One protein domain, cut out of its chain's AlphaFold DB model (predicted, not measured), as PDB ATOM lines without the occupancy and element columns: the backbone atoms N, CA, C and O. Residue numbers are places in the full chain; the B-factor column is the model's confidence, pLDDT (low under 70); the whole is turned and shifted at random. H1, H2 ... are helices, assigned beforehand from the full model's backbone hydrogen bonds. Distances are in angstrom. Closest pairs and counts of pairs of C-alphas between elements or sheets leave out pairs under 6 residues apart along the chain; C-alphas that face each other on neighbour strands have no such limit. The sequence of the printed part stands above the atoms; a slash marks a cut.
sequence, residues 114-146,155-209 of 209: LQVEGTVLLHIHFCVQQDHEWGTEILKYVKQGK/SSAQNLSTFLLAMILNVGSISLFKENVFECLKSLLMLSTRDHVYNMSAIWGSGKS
ATOM      1  N   LEU A 114      19.419  83.727 141.125       88.25
ATOM      2  CA  LEU A 114      19.250  84.816 140.156       88.25
ATOM      3  C   LEU A 114      20.435  85.797 140.155       88.25
ATOM      4  O   LEU A 114      20.817  86.311 139.107       88.25
ATOM      5  N   GLN A 115      21.052  86.053 141.313       91.19
ATOM      6  CA  GLN A 115      22.268  86.874 141.403       91.19
ATOM      7  C   GLN A 115      23.453  86.229 140.676       91.19
ATOM      8  O   GLN A 115      24.184  86.898 139.938       91.19
ATOM      9  N   VAL A 116      23.639  84.924 140.867       92.56
ATOM     10  CA  VAL A 116      24.678  84.147 140.182       92.56
ATOM     11  C   VAL A 116      24.414  84.121 138.680       92.56
ATOM     12  O   VAL A 116      25.326  84.388 137.901       92.56
ATOM     13  N   GLU A 117      23.169  83.887 138.271       92.06
ATOM     14  CA  GLU A 117      22.734  83.919 136.875       92.06
ATOM     15  C   GLU A 117      23.021  85.282 136.226       92.06
ATOM     16  O   GLU A 117      23.635  85.346 135.162       92.06
ATOM     17  N   GLY A 118      22.686  86.383 136.906       94.06
ATOM     18  CA  GLY A 118      23.012  87.737 136.453       94.06
ATOM     19  C   GLY A 118      24.517  87.973 136.292       94.06
ATOM     20  O   GLY A 118      24.953  88.592 135.322       94.06
ATOM     21  N   THR A 119      25.331  87.425 137.198       95.75
ATOM     22  CA  THR A 119      26.799  87.519 137.120       95.75
ATOM     23  C   THR A 119      27.351  86.689 135.957       95.75
ATOM     24  O   THR A 119      28.248  87.129 135.241       95.75
ATOM     25  N   VAL A 120      26.789  85.506 135.710       96.00
ATOM     26  CA  VAL A 120      27.133  84.667 134.556       96.00
ATOM     27  C   VAL A 120      26.792  85.385 133.253       96.00
ATOM     28  O   VAL A 120      27.631  85.465 132.358       96.00
ATOM     29  N   LEU A 121      25.601  85.980 133.166       96.12
ATOM     30  CA  LEU A 121      25.185  86.793 132.026       96.12
ATOM     31  C   LEU A 121      26.134  87.977 131.795       96.12
ATOM     32  O   LEU A 121      26.453  88.285 130.648       96.12
ATOM     33  N   LEU A 122      26.638  88.615 132.854       95.50
ATOM     34  CA  LEU A 122      27.656  89.664 132.744       95.50
ATOM     35  C   LEU A 122      28.980  89.138 132.160       95.50
ATOM     36  O   LEU A 122      29.565  89.787 131.295       95.50
ATOM     37  N   HIS A 123      29.449  87.956 132.569       94.38
ATOM     38  CA  HIS A 123      30.640  87.350 131.958       94.38
ATOM     39  C   HIS A 123      30.422  87.007 130.482       94.38
ATOM     40  O   HIS A 123      31.302  87.266 129.661       94.38
ATOM     41  N   ILE A 124      29.242  86.490 130.127       94.88
ATOM     42  CA  ILE A 124      28.874  86.231 128.729       94.88
ATOM     43  C   ILE A 124      28.874  87.540 127.933       94.88
ATOM     44  O   ILE A 124      29.454  87.586 126.849       94.88
ATOM     45  N   HIS A 125      28.299  88.615 128.485       94.75
ATOM     46  CA  HIS A 125      28.319  89.946 127.875       94.75
ATOM     47  C   HIS A 125      29.741  90.371 127.509       94.75
ATOM     48  O   HIS A 125      30.017  90.758 126.375       94.75
ATOM     49  N   PHE A 126      30.659  90.245 128.467       93.88
ATOM     50  CA  PHE A 126      32.056  90.604 128.285       93.88
ATOM     51  C   PHE A 126      32.743  89.734 127.222       93.88
ATOM     52  O   PHE A 126      33.454  90.257 126.365       93.88
ATOM     53  N   CYS A 127      32.484  88.424 127.199       93.38
ATOM     54  CA  CYS A 127      32.992  87.542 126.145       93.38
ATOM     55  C   CYS A 127      32.479  87.934 124.751       93.38
ATOM     56  O   CYS A 127      33.256  87.909 123.798       93.38
ATOM     57  N   VAL A 128      31.209  88.334 124.629       94.69
ATOM     58  CA  VAL A 128      30.621  88.797 123.359       94.69
ATOM     59  C   VAL A 128      31.181  90.157 122.938       94.69
ATOM     60  O   VAL A 128      31.360  90.399 121.745       94.69
ATOM     61  N   GLN A 129      31.479  91.048 123.888       93.38
ATOM     62  CA  GLN A 129      32.156  92.314 123.594       93.38
ATOM     63  C   GLN A 129      33.579  92.096 123.068       93.38
ATOM     64  O   GLN A 129      34.005  92.818 122.173       93.38
ATOM     65  N   GLN A 130      34.300  91.104 123.598       92.25
ATOM     66  CA  GLN A 130      35.648  90.768 123.134       92.25
ATOM     67  C   GLN A 130      35.668  90.031 121.791       92.25
ATOM     68  O   GLN A 130      36.582  90.231 120.996       92.25
ATOM     69  N   ASP A 131      34.712  89.132 121.567       92.50
ATOM     70  CA  ASP A 131      34.598  88.332 120.350       92.50
ATOM     71  C   ASP A 131      33.125  88.264 119.931       92.50
ATOM     72  O   ASP A 131      32.324  87.475 120.443       92.50
ATOM     73  N   HIS A 132      32.773  89.118 118.970       93.25
ATOM     74  CA  HIS A 132      31.415  89.248 118.450       93.25
ATOM     75  C   HIS A 132      30.902  87.972 117.765       93.25
ATOM     76  O   HIS A 132      29.686  87.813 117.620       93.25
ATOM     77  N   GLU A 133      31.771  87.022 117.395       92.38
ATOM     78  CA  GLU A 133      31.319  85.738 116.854       92.38
ATOM     79  C   GLU A 133      30.434  84.995 117.866       92.38
ATOM     80  O   GLU A 133      29.457  84.363 117.459       92.38
ATOM     81  N   TRP A 134      30.669  85.163 119.175       93.38
ATOM     82  CA  TRP A 134      29.798  84.616 120.220       93.38
ATOM     83  C   TRP A 134      28.367  85.138 120.131       93.38
ATOM     84  O   TRP A 134      27.429  84.347 120.183       93.38
ATOM     85  N   GLY A 135      28.182  86.446 119.937       93.00
ATOM     86  CA  GLY A 135      26.852  87.043 119.799       93.00
ATOM     87  C   GLY A 135      26.114  86.504 118.573       93.00
ATOM     88  O   GLY A 135      24.932  86.159 118.648       93.00
ATOM     89  N   THR A 136      26.826  86.341 117.451       93.12
ATOM     90  CA  THR A 136      26.240  85.737 116.245       93.12
ATOM     91  C   THR A 136      25.856  84.274 116.457       93.12
ATOM     92  O   THR A 136      24.795  83.851 115.994       93.12
ATOM     93  N   GLU A 137      26.678  83.504 117.171       92.25
ATOM     94  CA  GLU A 137      26.431  82.084 117.407       92.25
ATOM     95  C   GLU A 137      25.289  81.860 118.405       92.25
ATOM     96  O   GLU A 137      24.454  80.988 118.176       92.25
ATOM     97  N   ILE A 138      25.169  82.701 119.439       92.69
ATOM     98  CA  ILE A 138      24.026  82.697 120.366       92.69
ATOM     99  C   ILE A 138      22.722  82.942 119.593       92.69
ATOM    100  O   ILE A 138      21.766  82.178 119.723       92.69
ATOM    101  N   LEU A 139      22.684  83.947 118.711       90.81
ATOM    102  CA  LEU A 139      21.496  84.222 117.894       90.81
ATOM    103  C   LEU A 139      21.166  83.082 116.923       90.81
ATOM    104  O   LEU A 139      19.992  82.774 116.700       90.81
ATOM    105  N   LYS A 140      22.181  82.429 116.344       89.69
ATOM    106  CA  LYS A 140      21.981  81.234 115.513       89.69
ATOM    107  C   LYS A 140      21.431  80.070 116.330       89.69
ATOM    108  O   LYS A 140      20.507  79.413 115.855       89.69
ATOM    109  N   TYR A 141      21.962  79.825 117.527       87.69
ATOM    110  CA  TYR A 141      21.505  78.765 118.427       87.69
ATOM    111  C   TYR A 141      20.008  78.911 118.732       87.69
ATOM    112  O   TYR A 141      19.237  77.973 118.531       87.69
ATOM    113  N   VAL A 142      19.578  80.128 119.077       84.62
ATOM    114  CA  VAL A 142      18.173  80.461 119.358       84.62
ATOM    115  C   VAL A 142      17.278  80.219 118.142       84.62
ATOM    116  O   VAL A 142      16.233  79.580 118.250       84.62
ATOM    117  N   LYS A 143      17.696  80.682 116.958       79.50
ATOM    118  CA  LYS A 143      16.932  80.497 115.713       79.50
ATOM    119  C   LYS A 143      16.845  79.030 115.279       79.50
ATOM    120  O   LYS A 143      15.866  78.643 114.647       79.50
ATOM    121  N   GLN A 144      17.862  78.219 115.577       73.88
ATOM    122  CA  GLN A 144      17.911  76.809 115.181       73.88
ATOM    123  C   GLN A 144      16.998  75.909 116.029       73.88
ATOM    124  O   GLN A 144      16.535  74.897 115.501       73.88
ATOM    125  N   GLY A 145      16.707  76.283 117.282       59.72
ATOM    126  CA  GLY A 145      15.910  75.479 118.215       59.72
ATOM    127  C   GLY A 145      16.551  74.120 118.549       59.72
ATOM    128  O   GLY A 145      17.485  73.663 117.889       59.72
ATOM    129  N   LYS A 146      16.050  73.431 119.584       47.97
ATOM    130  CA  LYS A 146      16.651  72.164 120.048       47.97
ATOM    131  C   LYS A 146      16.435  70.952 119.135       47.97
ATOM    132  O   LYS A 146      17.103  69.953 119.345       47.97
ATOM    133  N   SER A 155       8.640  74.095 118.047       46.56
ATOM    134  CA  SER A 155       9.745  73.777 118.969       46.56
ATOM    135  C   SER A 155      10.608  74.969 119.405       46.56
ATOM    136  O   SER A 155      11.313  74.853 120.398       46.56
ATOM    137  N   SER A 156      10.622  76.112 118.714       48.88
ATOM    138  CA  SER A 156      11.567  77.191 119.079       48.88
ATOM    139  C   SER A 156      11.085  78.055 120.248       48.88
ATOM    140  O   SER A 156      11.904  78.471 121.059       48.88
ATOM    141  N   ALA A 157       9.773  78.287 120.375       48.06
ATOM    142  CA  ALA A 157       9.205  79.097 121.457       48.06
ATOM    143  C   ALA A 157       9.085  78.322 122.782       48.06
ATOM    144  O   ALA A 157       9.347  78.879 123.838       48.06
ATOM    145  N   GLN A 158       8.766  77.022 122.730       51.47
ATOM    146  CA  GLN A 158       8.684  76.167 123.925       51.47
ATOM    147  C   GLN A 158      10.051  75.864 124.559       51.47
ATOM    148  O   GLN A 158      10.113  75.490 125.723       51.47
ATOM    149  N   ASN A 159      11.144  76.028 123.808       56.19
ATOM    150  CA  ASN A 159      12.510  75.834 124.303       56.19
ATOM    151  C   ASN A 159      13.172  77.140 124.781       56.19
ATOM    152  O   ASN A 159      14.363  77.136 125.100       56.19
ATOM    153  N   LEU A 160      12.435  78.257 124.795       70.69
ATOM    154  CA  LEU A 160      12.940  79.537 125.272       70.69
ATOM    155  C   LEU A 160      12.837  79.586 126.801       70.69
ATOM    156  O   LEU A 160      11.816  79.987 127.352       70.69
ATOM    157  N   SER A 161      13.889  79.144 127.483       81.12
ATOM    158  CA  SER A 161      14.001  79.284 128.938       81.12
ATOM    159  C   SER A 161      14.200  80.738 129.357       81.12
ATOM    160  O   SER A 161      14.615  81.578 128.546       81.12
ATOM    161  N   THR A 162      13.964  81.031 130.639       87.19
ATOM    162  CA  THR A 162      14.203  82.366 131.202       87.19
ATOM    163  C   THR A 162      15.658  82.770 131.024       87.19
ATOM    164  O   THR A 162      15.940  83.876 130.558       87.19
ATOM    165  N   PHE A 163      16.583  81.841 131.279       90.12
ATOM    166  CA  PHE A 163      18.010  82.083 131.099       90.12
ATOM    167  C   PHE A 163      18.378  82.396 129.643       90.12
ATOM    168  O   PHE A 163      19.114  83.349 129.375       90.12
ATOM    169  N   LEU A 164      17.853  81.637 128.672       90.50
ATOM    170  CA  LEU A 164      18.149  81.874 127.257       90.50
ATOM    171  C   LEU A 164      17.588  83.223 126.786       90.50
ATOM    172  O   LEU A 164      18.259  83.941 126.043       90.50
ATOM    173  N   LEU A 165      16.391  83.598 127.242       91.44
ATOM    174  CA  LEU A 165      15.822  84.918 126.971       91.44
ATOM    175  C   LEU A 165      16.677  86.036 127.582       91.44
ATOM    176  O   LEU A 165      16.991  87.010 126.895       91.44
ATOM    177  N   ALA A 166      17.102  85.882 128.836       93.38
ATOM    178  CA  ALA A 166      17.987  86.832 129.501       93.38
ATOM    179  C   ALA A 166      19.335  86.955 128.771       93.38
ATOM    180  O   ALA A 166      19.843  88.063 128.598       93.38
ATOM    181  N   MET A 167      19.876  85.849 128.251       93.75
ATOM    182  CA  MET A 167      21.086  85.838 127.426       93.75
ATOM    183  C   MET A 167      20.901  86.614 126.117       93.75
ATOM    184  O   MET A 167      21.756  87.426 125.764       93.75
ATOM    185  N   ILE A 168      19.779  86.427 125.415       93.81
ATOM    186  CA  ILE A 168      19.463  87.171 124.184       93.81
ATOM    187  C   ILE A 168      19.341  88.671 124.468       93.81
ATOM    188  O   ILE A 168      19.910  89.484 123.739       93.81
ATOM    189  N   LEU A 169      18.614  89.044 125.525       94.12
ATOM    190  CA  LEU A 169      18.442  90.442 125.927       94.12
ATOM    191  C   LEU A 169      19.774  91.074 126.329       94.12
ATOM    192  O   LEU A 169      20.056  92.213 125.956       94.12
ATOM    193  N   ASN A 170      20.621  90.315 127.023       94.88
ATOM    194  CA  ASN A 170      21.964  90.743 127.371       94.88
ATOM    195  C   ASN A 170      22.808  90.997 126.108       94.88
ATOM    196  O   ASN A 170      23.400  92.068 125.981       94.88
ATOM    197  N   VAL A 171      22.785  90.101 125.117       95.00
ATOM    198  CA  VAL A 171      23.437  90.341 123.815       95.00
ATOM    199  C   VAL A 171      22.848  91.574 123.115       95.00
ATOM    200  O   VAL A 171      23.590  92.370 122.547       95.00
ATOM    201  N   GLY A 172      21.533  91.787 123.203       93.94
ATOM    202  CA  GLY A 172      20.839  92.939 122.612       93.94
ATOM    203  C   GLY A 172      21.174  94.289 123.240       93.94
ATOM    204  O   GLY A 172      20.927  95.321 122.617       93.94
ATOM    205  N   SER A 173      21.766  94.302 124.438       94.25
ATOM    206  CA  SER A 173      22.295  95.532 125.039       94.25
ATOM    207  C   SER A 173      23.533  96.064 124.300       94.25
ATOM    208  O   SER A 173      23.829  97.256 124.373       94.25
ATOM    209  N   ILE A 174      24.216  95.216 123.521       94.12
ATOM    210  CA  ILE A 174      25.305  95.617 122.627       94.12
ATOM    211  C   ILE A 174      24.688  96.205 121.352       94.12
ATOM    212  O   ILE A 174      23.944  95.530 120.637       94.12
ATOM    213  N   SER A 175      25.033  97.454 121.030       92.56
ATOM    214  CA  SER A 175      24.450  98.213 119.909       92.56
ATOM    215  C   SER A 175      24.502  97.473 118.566       92.56
ATOM    216  O   SER A 175      23.532  97.521 117.813       92.56
ATOM    217  N   LEU A 176      25.584  96.730 118.304       94.06
ATOM    218  CA  LEU A 176      25.774  95.913 117.101       94.06
ATOM    219  C   LEU A 176      24.691  94.835 116.913       94.06
ATOM    220  O   LEU A 176      24.310  94.522 115.787       94.06
ATOM    221  N   PHE A 177      24.200  94.247 118.007       94.31
ATOM    222  CA  PHE A 177      23.244  93.138 117.969       94.31
ATOM    223  C   PHE A 177      21.803  93.569 118.230       94.31
ATOM    224  O   PHE A 177      20.901  92.761 118.016       94.31
ATOM    225  N   LYS A 178      21.574  94.816 118.653       93.81
ATOM    226  CA  LYS A 178      20.264  95.332 119.067       93.81
ATOM    227  C   LYS A 178      19.152  95.041 118.053       93.81
ATOM    228  O   LYS A 178      18.143  94.446 118.421       93.81
ATOM    229  N   GLU A 179      19.359  95.394 116.785       94.00
ATOM    230  CA  GLU A 179      18.362  95.179 115.723       94.00
ATOM    231  C   GLU A 179      18.136  93.684 115.449       94.00
ATOM    232  O   GLU A 179      17.006  93.202 115.400       94.00
ATOM    233  N   ASN A 180      19.224  92.912 115.366       92.50
ATOM    234  CA  ASN A 180      19.169  91.469 115.133       92.50
ATOM    235  C   ASN A 180      18.435  90.722 116.257       92.50
ATOM    236  O   ASN A 180      17.721  89.752 115.993       92.50
ATOM    237  N   VAL A 181      18.627  91.160 117.502       93.94
ATOM    238  CA  VAL A 181      17.944  90.639 118.689       93.94
ATOM    239  C   VAL A 181      16.469  91.020 118.661       93.94
ATOM    240  O   VAL A 181      15.629  90.149 118.874       93.94
ATOM    241  N   PHE A 182      16.143  92.277 118.351       93.19
ATOM    242  CA  PHE A 182      14.760  92.741 118.270       93.19
ATOM    243  C   PHE A 182      13.950  91.946 117.238       93.19
ATOM    244  O   PHE A 182      12.900  91.391 117.568       93.19
ATOM    245  N   GLU A 183      14.475  91.786 116.022       91.31
ATOM    246  CA  GLU A 183      13.826  90.981 114.982       91.31
ATOM    247  C   GLU A 183      13.756  89.489 115.355       91.31
ATOM    248  O   GLU A 183      12.755  88.819 115.084       91.31
ATOM    249  N   CYS A 184      14.769  88.955 116.049       88.62
ATOM    250  CA  CYS A 184      14.724  87.590 116.577       88.62
ATOM    251  C   CYS A 184      13.587  87.407 117.594       88.62
ATOM    252  O   CYS A 184      12.809  86.461 117.476       88.62
ATOM    253  N   LEU A 185      13.459  88.313 118.567       89.50
ATOM    254  CA  LEU A 185      12.410  88.271 119.590       89.50
ATOM    255  C   LEU A 185      11.020  88.439 118.978       89.50
ATOM    256  O   LEU A 185      10.109  87.685 119.307       89.50
ATOM    257  N   LYS A 186      10.861  89.367 118.032       88.25
ATOM    258  CA  LYS A 186       9.615  89.557 117.283       88.25
ATOM    259  C   LYS A 186       9.203  88.289 116.538       88.25
ATOM    260  O   LYS A 186       8.039  87.896 116.597       88.25
ATOM    261  N   SER A 187      10.151  87.623 115.875       86.12
ATOM    262  CA  SER A 187       9.903  86.347 115.199       86.12
ATOM    263  C   SER A 187       9.466  85.258 116.184       86.12
ATOM    264  O   SER A 187       8.472  84.579 115.936       86.12
ATOM    265  N   LEU A 188      10.148  85.133 117.327       83.44
ATOM    266  CA  LEU A 188       9.808  84.162 118.372       83.44
ATOM    267  C   LEU A 188       8.426  84.416 118.985       83.44
ATOM    268  O   LEU A 188       7.659  83.471 119.156       83.44
ATOM    269  N   LEU A 189       8.082  85.676 119.263       84.75
ATOM    270  CA  LEU A 189       6.767  86.064 119.777       84.75
ATOM    271  C   LEU A 189       5.664  85.749 118.766       84.75
ATOM    272  O   LEU A 189       4.688  85.094 119.119       84.75
ATOM    273  N   MET A 190       5.846  86.129 117.498       82.94
ATOM    274  CA  MET A 190       4.894  85.806 116.429       82.94
ATOM    275  C   MET A 190       4.679  84.295 116.286       82.94
ATOM    276  O   MET A 190       3.544  83.847 116.113       82.94
ATOM    277  N   LEU A 191       5.753  83.503 116.379       81.62
ATOM    278  CA  LEU A 191       5.669  82.043 116.378       81.62
ATOM    279  C   LEU A 191       4.877  81.534 117.588       81.62
ATOM    280  O   LEU A 191       3.905  80.808 117.404       81.62
ATOM    281  N   SER A 192       5.225  81.979 118.798       77.12
ATOM    282  CA  SER A 192       4.550  81.577 120.036       77.12
ATOM    283  C   SER A 192       3.060  81.916 120.029       77.12
ATOM    284  O   SER A 192       2.235  81.099 120.434       77.12
ATOM    285  N   THR A 193       2.689  83.111 119.562       79.00
ATOM    286  CA  THR A 193       1.286  83.532 119.467       79.00
ATOM    287  C   THR A 193       0.536  82.702 118.436       79.00
ATOM    288  O   THR A 193      -0.574  82.251 118.710       79.00
ATOM    289  N   ARG A 194       1.135  82.453 117.265       81.25
ATOM    290  CA  ARG A 194       0.518  81.609 116.235       81.25
ATOM    291  C   ARG A 194       0.289  80.186 116.742       81.25
ATOM    292  O   ARG A 194      -0.785  79.637 116.509       81.25
ATOM    293  N   ASP A 195       1.262  79.614 117.444       75.88
ATOM    294  CA  ASP A 195       1.162  78.266 118.004       75.88
ATOM    295  C   ASP A 195       0.100  78.200 119.113       75.88
ATOM    296  O   ASP A 195      -0.696  77.263 119.155       75.88
ATOM    297  N   HIS A 196       0.016  79.229 119.962       76.75
ATOM    298  CA  HIS A 196      -1.038  79.347 120.970       76.75
ATOM    299  C   HIS A 196      -2.437  79.416 120.335       76.75
ATOM    300  O   HIS A 196      -3.343  78.695 120.752       76.75
ATOM    301  N   VAL A 197      -2.617  80.247 119.302       77.88
ATOM    302  CA  VAL A 197      -3.888  80.359 118.564       77.88
ATOM    303  C   VAL A 197      -4.245  79.039 117.877       77.88
ATOM    304  O   VAL A 197      -5.396  78.609 117.952       77.88
ATOM    305  N   TYR A 198      -3.269  78.362 117.263       76.75
ATOM    306  CA  TYR A 198      -3.478  77.055 116.639       76.75
ATOM    307  C   TYR A 198      -3.939  76.009 117.663       76.75
ATOM    308  O   TYR A 198      -4.963  75.359 117.451       76.75
ATOM    309  N   ASN A 199      -3.256  75.903 118.806       73.00
ATOM    310  CA  ASN A 199      -3.632  74.979 119.878       73.00
ATOM    311  C   ASN A 199      -5.032  75.268 120.426       73.00
ATOM    312  O   ASN A 199      -5.817  74.339 120.603       73.00
ATOM    313  N   MET A 200      -5.379  76.542 120.632       72.69
ATOM    314  CA  MET A 200      -6.736  76.928 121.025       72.69
ATOM    315  C   MET A 200      -7.759  76.465 119.983       72.69
ATOM    316  O   MET A 200      -8.725  75.801 120.341       72.69
ATOM    317  N   SER A 201      -7.528  76.730 118.693       72.44
ATOM    318  CA  SER A 201      -8.446  76.320 117.618       72.44
ATOM    319  C   SER A 201      -8.593  74.797 117.471       72.44
ATOM    320  O   SER A 201      -9.676  74.319 117.147       72.44
ATOM    321  N   ALA A 202      -7.541  74.026 117.766       67.00
ATOM    322  CA  ALA A 202      -7.564  72.566 117.715       67.00
ATOM    323  C   ALA A 202      -8.366  71.941 118.873       67.00
ATOM    324  O   ALA A 202      -9.052  70.940 118.671       67.00
ATOM    325  N   ILE A 203      -8.342  72.551 120.064       59.44
ATOM    326  CA  ILE A 203      -9.121  72.102 121.234       59.44
ATOM    327  C   ILE A 203     -10.630  72.260 120.991       59.44
ATOM    328  O   ILE A 203     -11.412  71.403 121.397       59.44
ATOM    329  N   TRP A 204     -11.048  73.294 120.253       56.94
ATOM    330  CA  TRP A 204     -12.453  73.468 119.852       56.94
ATOM    331  C   TRP A 204     -12.934  72.435 118.815       56.94
ATOM    332  O   TRP A 204     -14.139  72.248 118.672       56.94
ATOM    333  N   GLY A 205     -12.027  71.731 118.125       54.41
ATOM    334  CA  GLY A 205     -12.353  70.673 117.157       54.41
ATOM    335  C   GLY A 205     -12.337  69.244 117.718       54.41
ATOM    336  O   GLY A 205     -12.825  68.336 117.052       54.41
ATOM    337  N   SER A 206     -11.796  69.020 118.925       53.66
ATOM    338  CA  SER A 206     -11.753  67.695 119.573       53.66
ATOM    339  C   SER A 206     -12.783  67.525 120.696       53.66
ATOM    340  O   SER A 206     -12.710  66.563 121.469       53.66
ATOM    341  N   GLY A 207     -13.726  68.464 120.820       47.38
ATOM    342  CA  GLY A 207     -14.905  68.307 121.658       47.38
ATOM    343  C   GLY A 207     -15.742  67.151 121.124       47.38
ATOM    344  O   GLY A 207     -16.388  67.285 120.091       47.38
ATOM    345  N   LYS A 208     -15.664  66.009 121.813       50.22
ATOM    346  CA  LYS A 208     -16.484  64.812 121.603       50.22
ATOM    347  C   LYS A 208     -17.938  65.208 121.298       50.22
ATOM    348  O   LYS A 208     -18.594  65.786 122.164       50.22
ATOM    349  N   SER A 209     -18.399  64.878 120.092       40.03
ATOM    350  CA  SER A 209     -19.814  64.632 119.806       40.03
ATOM    351  C   SER A 209     -20.124  63.158 120.003       40.03
ATOM    352  O   SER A 209     -19.184  62.337 119.894       40.03
TER     353      SER A 209
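What this domain is: This is residues 114 to 146 and 155 to 209 of the 209 residues of a protein of Smittium culicis (UniProt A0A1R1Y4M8). A long helix, H5, runs out of a small helical body as an arm. In that body H4 sits between H1 and the first turns of H5, H1 and H2 meet in a corner, and the short H3 packs on H5 farther along. H4 and H5 form a helical hairpin of unequal lengths, while residues 196 to 209 stick out free. The printed part has 88 residues with five named helices, H1 to H5 in order, and no named strand; its class is all helix. It is loose, with a radius of gyration of the C-alphas of 16.4 A, and spans 61 by 27 by 19 A.

How they stand to each other: Start with H1, residues 114 to 130, and H2, residues 133 to 144: they only just touch, with 3 pairs of C-alphas within 8 A, only at the corner by their link, closest at Val 128 and Trp 134, 5.3 A. H4, residues 162 to 172, touches H1, with the C-alphas of Leu 121 and Met 167 closest at 6.2 A; they run the same way at a shallow tilt of 34 degrees, only just short of steep. H2, with residues 135 to 139 alone, only just touches H4, with 3 pairs of C-alphas within 8 A, at a steep tilt of 47 degrees. Look next at H5, residues 178 to 203: its residues 178 to 182 alone touch H4, and the two form a hairpin, opposite ways at a shallow tilt of 34 degrees, only just short of steep. H3, residues 155 to 158, touches residues 188 to 192 of H5 alone, closest at the C-alphas of Ala 157 and Ser 192, 5.5 A. H1 and H5 are apart. In H1, H2, H4 and H5 every O i to N i+4 pair is within hydrogen-bond range; H3 is too short for such a pair.

Where its parts are: Find C-alpha 114 at (19.250, 84.816, 140.156), where H1 begins; it runs 24.4 A to C-alpha 130. H2 covers 16.2 A, H3 5.6 A and H4 15.2 A. H5 begins at C-alpha 178, (20.264, 95.332, 119.067), and runs 37.5 A to C-alpha 203 at (-9.121, 72.102, 121.234).

The domain as a whole: The C-alphas of Gln 130 and Ser 209, the two farthest apart, are 61.4 A from each other. Residues 147 to 154 are not printed, and C-alphas 146 and 155 across this cut are 7.2 A apart. The links H1 to H2, H3 to H4 and H4 to H5 are tight. The model's confidence is under 70 at residues 145 to 146, 155 to 159 and 202 to 209.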